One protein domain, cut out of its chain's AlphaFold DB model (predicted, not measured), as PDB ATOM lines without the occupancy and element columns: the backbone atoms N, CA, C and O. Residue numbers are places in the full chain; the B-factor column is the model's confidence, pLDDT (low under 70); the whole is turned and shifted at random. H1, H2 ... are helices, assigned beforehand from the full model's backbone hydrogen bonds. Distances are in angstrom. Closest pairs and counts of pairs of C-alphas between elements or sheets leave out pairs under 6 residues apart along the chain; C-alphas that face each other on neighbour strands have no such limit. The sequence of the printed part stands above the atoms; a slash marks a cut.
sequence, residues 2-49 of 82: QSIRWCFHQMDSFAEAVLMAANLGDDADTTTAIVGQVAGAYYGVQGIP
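This is residues 2 to 49 of the 82 residues of an uncharacterized protein of Pseudomonas sp. Root569 (UniProt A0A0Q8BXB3). Two helices, H2 and H3, lie side by side as a helical hairpin, and the first residues of the printed part, with the one-turn helix H1, pass over one side of this pair, near both helices. Past the end of H3, residues 44 to 49 fold back toward the side where H2 begins. The printed part has 48 residues with three named helices, in the order H1, H2, H3, and no named strand; its class is all helix. The whole is compact, with a radius of gyration of the C-alphas of 9.7 A, and elongated in outline, its C-alphas spanning 29 by 19 by 14 A.

The printed part begins at Gln 2, and H1 follows as residues 4 to 7, from Ile 4 with its C-alpha at (-2.698, 14.406, 10.277) to Cys 7. H2 holds residues 14 to 22; its C-alpha 14 is at (5.351, 23.772, 16.295), and it measures 12.2 A from first to last C-alpha. H3, the longest helix, holds residues 28 to 43 and measures 20.7 A from C-alpha 28 to C-alpha 43, the latter at (2.298, 28.954, 13.874). Residues 45 to 47 form a further short helical run without a name.

H2 and H3 touch, with 19 pairs of C-alphas within 8 A. Their closest C-alphas are those of Ala 22 and Ala 28, 4.9 A apart. Their lines stand at a shallow tilt of 15 degrees, and they run opposite ways, as a helical hairpin. Their centres are 8.2 A apart. H1 is close to H2 but not clearly touching it; the closest C-alphas, those of Cys 7 and Ala 17, are 6.9 A apart. H1 is also close to H3 but not clearly touching it; the closest C-alphas, those of Ile 4 and Val 35, are 7.2 A apart. In H2 and H3 every O i to N i+4 pair is within hydrogen-bond range, while H1, with 4 residues, is too short for any such pair, and its one O i to N i+3 pair is not within range.

The two C-alphas farthest apart are those of Asp 26 and Gln 46, at 29.4 A, while those of Gln 2 and Pro 49 are 26.9 A apart. The printed part has no cut. The link from H1 to H2 has 6 residues and is short; the link from H2 to H3 has 5 residues and is tight. The mean pLDDT of the printed part is 80.6; the model's confidence is low, under 70, at residues 2 to 11 and 25 to 26, and the mean pLDDT of H1 is 52.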
ATOM      1  N   GLN A   2      -3.718   8.497   7.956       41.78
ATOM      2  CA  GLN A   2      -4.803   8.644   8.955       41.78
ATOM      3  C   GLN A   2      -4.430   9.521  10.171       41.78
ATOM      4  O   GLN A   2      -5.239   9.699  11.073       41.78
ATOM      5  N   SER A   3      -3.227  10.097  10.205       52.75
ATOM      6  CA  SER A   3      -2.650  10.696  11.422       52.75
ATOM      7  C   SER A   3      -2.674  12.232  11.467       52.75
ATOM      8  O   SER A   3      -2.623  12.802  12.550       52.75
ATOM      9  N   ILE A   4      -2.819  12.930  10.331       52.06
ATOM     10  CA  ILE A   4      -2.698  14.406  10.277       52.06
ATOM     11  C   ILE A   4      -3.795  15.109  11.091       52.06
ATOM     12  O   ILE A   4      -3.517  16.076  11.793       52.06
ATOM     13  N   ARG A   5      -5.038  14.608  11.059       52.22
ATOM     14  CA  ARG A   5      -6.141  15.200  11.838       52.22
ATOM     15  C   ARG A   5      -6.002  14.992  13.345       52.22
ATOM     16  O   ARG A   5      -6.433  15.852  14.100       52.22
ATOM     17  N   TRP A   6      -5.424  13.871  13.770       51.47
ATOM     18  CA  TRP A   6      -5.239  13.566  15.190       51.47
ATOM     19  C   TRP A   6      -4.062  14.347  15.788       51.47
ATOM     20  O   TRP A   6      -4.144  14.798  16.926       51.47
ATOM     21  N   CYS A   7      -3.022  14.601  14.985       52.12
ATOM     22  CA  CYS A   7      -1.926  15.499  15.339       52.12
ATOM     23  C   CYS A   7      -2.423  16.925  15.642       52.12
ATOM     24  O   CYS A   7      -2.114  17.473  16.694       52.12
ATOM     25  N   PHE A   8      -3.281  17.499  14.792       53.75
ATOM     26  CA  PHE A   8      -3.736  18.891  14.952       53.75
ATOM     27  C   PHE A   8      -4.510  19.195  16.242       53.75
ATOM     28  O   PHE A   8      -4.583  20.355  16.631       53.75
ATOM     29  N   HIS A   9      -5.106  18.194  16.893       55.38
ATOM     30  CA  HIS A   9      -5.909  18.413  18.099       55.38
ATOM     31  C   HIS A   9      -5.098  18.342  19.405       55.38
ATOM     32  O   HIS A   9      -5.666  18.557  20.469       55.38
ATOM     33  N   GLN A  10      -3.800  18.023  19.340       54.53
ATOM     34  CA  GLN A  10      -2.957  17.768  20.519       54.53
ATOM     35  C   GLN A  10      -1.640  18.547  20.533       54.53
ATOM     36  O   GLN A  10      -0.738  18.183  21.273       54.53
ATOM     37  N   MET A  11      -1.477  19.557  19.685       64.81
ATOM     38  CA  MET A  11      -0.192  20.239  19.546       64.81
ATOM     39  C   MET A  11      -0.365  21.694  19.940       64.81
ATOM     40  O   MET A  11      -1.025  22.426  19.210       64.81
ATOM     41  N   ASP A  12       0.246  22.097  21.051       82.19
ATOM     42  CA  ASP A  12       0.230  23.479  21.550       82.19
ATOM     43  C   ASP A  12       1.380  24.314  20.948       82.19
ATOM     44  O   ASP A  12       1.452  25.532  21.127       82.19
ATOM     45  N   SER A  13       2.306  23.666  20.225       89.44
ATOM     46  CA  SER A  13       3.445  24.322  19.577       89.44
ATOM     47  C   SER A  13       3.932  23.605  18.312       89.44
ATOM     48  O   SER A  13       3.746  22.400  18.132       89.44
ATOM     49  N   PHE A  14       4.648  24.340  17.451       90.94
ATOM     50  CA  PHE A  14       5.351  23.772  16.295       90.94
ATOM     51  C   PHE A  14       6.337  22.668  16.705       90.94
ATOM     52  O   PHE A  14       6.434  21.634  16.044       90.94
ATOM     53  N   ALA A  15       7.077  22.886  17.796       92.44
ATOM     54  CA  ALA A  15       8.104  21.958  18.252       92.44
ATOM     55  C   ALA A  15       7.503  20.614  18.670       92.44
ATOM     56  O   ALA A  15       7.986  19.566  18.244       92.44
ATOM     57  N   GLU A  16       6.422  20.647  19.449       90.69
ATOM     58  CA  GLU A  16       5.679  19.450  19.838       90.69
ATOM     59  C   GLU A  16       5.138  18.706  18.614       90.69
ATOM     60  O   GLU A  16       5.293  17.488  18.512       90.69
ATOM     61  N   ALA A  17       4.592  19.445  17.643       87.69
ATOM     62  CA  ALA A  17       4.041  18.865  16.429       87.69
ATOM     63  C   ALA A  17       5.063  18.061  15.624       87.69
ATOM     64  O   ALA A  17       4.841  16.901  15.266       87.69
ATOM     65  N   VAL A  18       6.208  18.688  15.367       89.38
ATOM     66  CA  VAL A  18       7.303  18.110  14.588       89.38
ATOM     67  C   VAL A  18       7.977  16.968  15.346       89.38
ATOM     68  O   VAL A  18       8.278  15.943  14.740       89.38
ATOM     69  N   LEU A  19       8.173  17.088  16.664       90.69
ATOM     70  CA  LEU A  19       8.766  16.015  17.467       90.69
ATOM     71  C   LEU A  19       7.855  14.793  17.552       90.69
ATOM     72  O   LEU A  19       8.343  13.669  17.461       90.69
ATOM     73  N   MET A  20       6.543  14.982  17.695       87.50
ATOM     74  CA  MET A  20       5.595  13.869  17.671       87.50
ATOM     75  C   MET A  20       5.618  13.159  16.311       87.50
ATOM     76  O   MET A  20       5.682  11.932  16.267       87.50
ATOM     77  N   ALA A  21       5.637  13.924  15.213       85.94
ATOM     78  CA  ALA A  21       5.750  13.400  13.851       85.94
ATOM     79  C   ALA A  21       7.050  12.613  13.619       85.94
ATOM     80  O   ALA A  21       7.012  11.511  13.076       85.94
ATOM     81  N   ALA A  22       8.184  13.140  14.086       87.25
ATOM     82  CA  ALA A  22       9.490  12.509  13.915       87.25
ATOM     83  C   ALA A  22       9.628  11.201  14.712       87.25
ATOM     84  O   ALA A  22      10.320  10.281  14.285       87.25
ATOM     85  N   ASN A  23       8.943  11.092  15.854       87.75
ATOM     86  CA  ASN A  23       9.000   9.913  16.721       87.75
ATOM     87  C   ASN A  23       8.003   8.797  16.338       87.75
ATOM     88  O   ASN A  23       7.995   7.753  16.988       87.75
ATOM     89  N   LEU A  24       7.179   8.974  15.296       81.75
ATOM     90  CA  LEU A  24       6.189   7.978  14.844       81.75
ATOM     91  C   LEU A  24       6.793   6.781  14.073       81.75
ATOM     92  O   LEU A  24       6.101   5.780  13.888       81.75
ATOM     93  N   GLY A  25       8.073   6.842  13.684       68.75
ATOM     94  CA  GLY A  25       8.790   5.750  13.006       68.75
ATOM     95  C   GLY A  25       8.481   5.591  11.507       68.75
ATOM     96  O   GLY A  25       7.753   6.400  10.941       68.75
ATOM     97  N   ASP A  26       9.089   4.556  10.903       66.44
ATOM     98  CA  ASP A  26       9.085   4.027   9.508       66.44
ATOM     99  C   ASP A  26       9.102   5.033   8.333       66.44
ATOM    100  O   ASP A  26       9.981   4.966   7.480       66.44
ATOM    101  N   ASP A  27       8.195   6.009   8.309       78.75
ATOM    102  CA  ASP A  27       8.137   7.109   7.332       78.75
ATOM    103  C   ASP A  27       8.106   8.475   8.045       78.75
ATOM    104  O   ASP A  27       7.282   9.364   7.783       78.75
ATOM    105  N   ALA A  28       8.996   8.604   9.033       82.44
ATOM    106  CA  ALA A  28       9.117   9.785   9.874       82.44
ATOM    107  C   ALA A  28       9.501  11.021   9.052       82.44
ATOM    108  O   ALA A  28       8.959  12.093   9.310       82.44
ATOM    109  N   ASP A  29      10.353  10.888   8.033       85.19
ATOM    110  CA  ASP A  29      10.822  12.020   7.226       85.19
ATOM    111  C   ASP A  29       9.676  12.654   6.424       85.19
ATOM    112  O   ASP A  29       9.438  13.862   6.522       85.19
ATOM    113  N   THR A  30       8.903  11.844   5.693       86.25
ATOM    114  CA  THR A  30       7.755  12.327   4.910       86.25
ATOM    115  C   THR A  30       6.659  12.868   5.822       86.25
ATOM    116  O   THR A  30       6.110  13.946   5.576       86.25
ATOM    117  N   THR A  31       6.361  12.156   6.913       86.56
ATOM    118  CA  THR A  31       5.340  12.576   7.881       86.56
ATOM    119  C   THR A  31       5.727  13.892   8.552       86.56
ATOM    120  O   THR A  31       4.900  14.801   8.647       86.56
ATOM    121  N   THR A  32       6.988  14.039   8.958       87.62
ATOM    122  CA  THR A  32       7.513  15.258   9.587       87.62
ATOM    123  C   THR A  32       7.555  16.418   8.605       87.62
ATOM    124  O   THR A  32       7.212  17.535   8.988       87.62
ATOM    125  N   ALA A  33       7.889  16.180   7.334       89.94
ATOM    126  CA  ALA A  33       7.846  17.215   6.304       89.94
ATOM    127  C   ALA A  33       6.419  17.749   6.098       89.94
ATOM    128  O   ALA A  33       6.213  18.963   6.065       89.94
ATOM    129  N   ILE A  34       5.424  16.858   6.020       89.50
ATOM    130  CA  ILE A  34       4.017  17.252   5.879       89.50
ATOM    131  C   ILE A  34       3.541  17.998   7.130       89.50
ATOM    132  O   ILE A  34       2.983  19.089   7.018       89.50
ATOM    133  N   VAL A  35       3.785  17.453   8.326       89.38
ATOM    134  CA  VAL A  35       3.394  18.103   9.587       89.38
ATOM    135  C   VAL A  35       4.080  19.461   9.737       89.38
ATOM    136  O   VAL A  35       3.415  20.433  10.080       89.38
ATOM    137  N   GLY A  36       5.366  19.562   9.403       91.00
ATOM    138  CA  GLY A  36       6.133  20.804   9.447       91.00
ATOM    139  C   GLY A  36       5.586  21.884   8.513       91.00
ATOM    140  O   GLY A  36       5.535  23.046   8.907       91.00
ATOM    141  N   GLN A  37       5.107  21.523   7.317       91.50
ATOM    142  CA  GLN A  37       4.469  22.483   6.406       91.50
ATOM    143  C   GLN A  37       3.172  23.046   6.991       91.50
ATOM    144  O   GLN A  37       2.991  24.263   7.025       91.50
ATOM    145  N   VAL A  38       2.274  22.182   7.481       89.62
ATOM    146  CA  VAL A  38       0.977  22.651   7.994       89.62
ATOM    147  C   VAL A  38       1.147  23.382   9.330       89.62
ATOM    148  O   VAL A  38       0.555  24.443   9.527       89.62
ATOM    149  N   ALA A  39       1.997  22.875  10.226       90.19
ATOM    150  CA  ALA A  39       2.327  23.548  11.480       90.19
ATOM    151  C   ALA A  39       3.042  24.886  11.229       90.19
ATOM    152  O   ALA A  39       2.724  25.874  11.881       90.19
ATOM    153  N   GLY A  40       3.957  24.954  10.258       91.50
ATOM    154  CA  GLY A  40       4.644  26.190   9.877       91.50
ATOM    155  C   GLY A  40       3.697  27.240   9.295       91.50
ATOM    156  O   GLY A  40       3.833  28.421   9.605       91.50
ATOM    157  N   ALA A  41       2.691  26.823   8.522       90.12
ATOM    158  CA  ALA A  41       1.645  27.719   8.033       90.12
ATOM    159  C   ALA A  41       0.736  28.245   9.159       90.12
ATOM    160  O   ALA A  41       0.255  29.372   9.077       90.12
ATOM    161  N   TYR A  42       0.503  27.441  10.202       89.94
ATOM    162  CA  TYR A  42      -0.363  27.801  11.327       89.94
ATOM    163  C   TYR A  42       0.343  28.677  12.375       89.94
ATOM    164  O   TYR A  42      -0.168  29.730  12.746       89.94
ATOM    165  N   TYR A  43       1.524  28.260  12.836       89.94
ATOM    166  CA  TYR A  43       2.298  28.954  13.874       89.94
ATOM    167  C   TYR A  43       3.181  30.082  13.324       89.94
ATOM    168  O   TYR A  43       3.678  30.913  14.087       89.94
ATOM    169  N   GLY A  44       3.395  30.113  12.007       91.44
ATOM    170  CA  GLY A  44       4.333  31.017  11.352       91.44
ATOM    171  C   GLY A  44       5.798  30.697  11.672       91.44
ATOM    172  O   GLY A  44       6.122  29.912  12.564       91.44
ATOM    173  N   VAL A  45       6.714  31.364  10.963       92.56
ATOM    174  CA  VAL A  45       8.169  31.229  11.191       92.56
ATOM    175  C   VAL A  45       8.564  31.580  12.630       92.56
ATOM    176  O   VAL A  45       9.471  30.959  13.175       92.56
ATOM    177  N   GLN A  46       7.872  32.532  13.263       92.81
ATOM    178  CA  GLN A  46       8.150  32.943  14.646       92.81
ATOM    179  C   GLN A  46       7.819  31.857  15.681       92.81
ATOM    180  O   GLN A  46       8.365  31.883  16.780       92.81
ATOM    181  N   GLY A  47       6.955  30.895  15.340       91.44
ATOM    182  CA  GLY A  47       6.639  29.757  16.201       91.44
ATOM    183  C   GLY A  47       7.668  28.622  16.143       91.44
ATOM    184  O   GLY A  47       7.566  27.674  16.920       91.44
ATOM    185  N   ILE A  48       8.651  28.691  15.238       94.81
ATOM    186  CA  ILE A  48       9.690  27.668  15.083       94.81
ATOM    187  C   ILE A  48      10.856  27.982  16.035       94.81
ATOM    188  O   ILE A  48      11.345  29.113  16.030       94.81
ATOM    189  N   PRO A  49      11.371  27.000  16.806       95.56
ATOM    190  CA  PRO A  49      12.548  27.210  17.644       95.56
ATOM    191  C   PRO A  49      13.731  27.765  16.843       95.56
ATOM    192  O   PRO A  49      14.157  27.180  15.843       95.56
TER     193      PRO A  49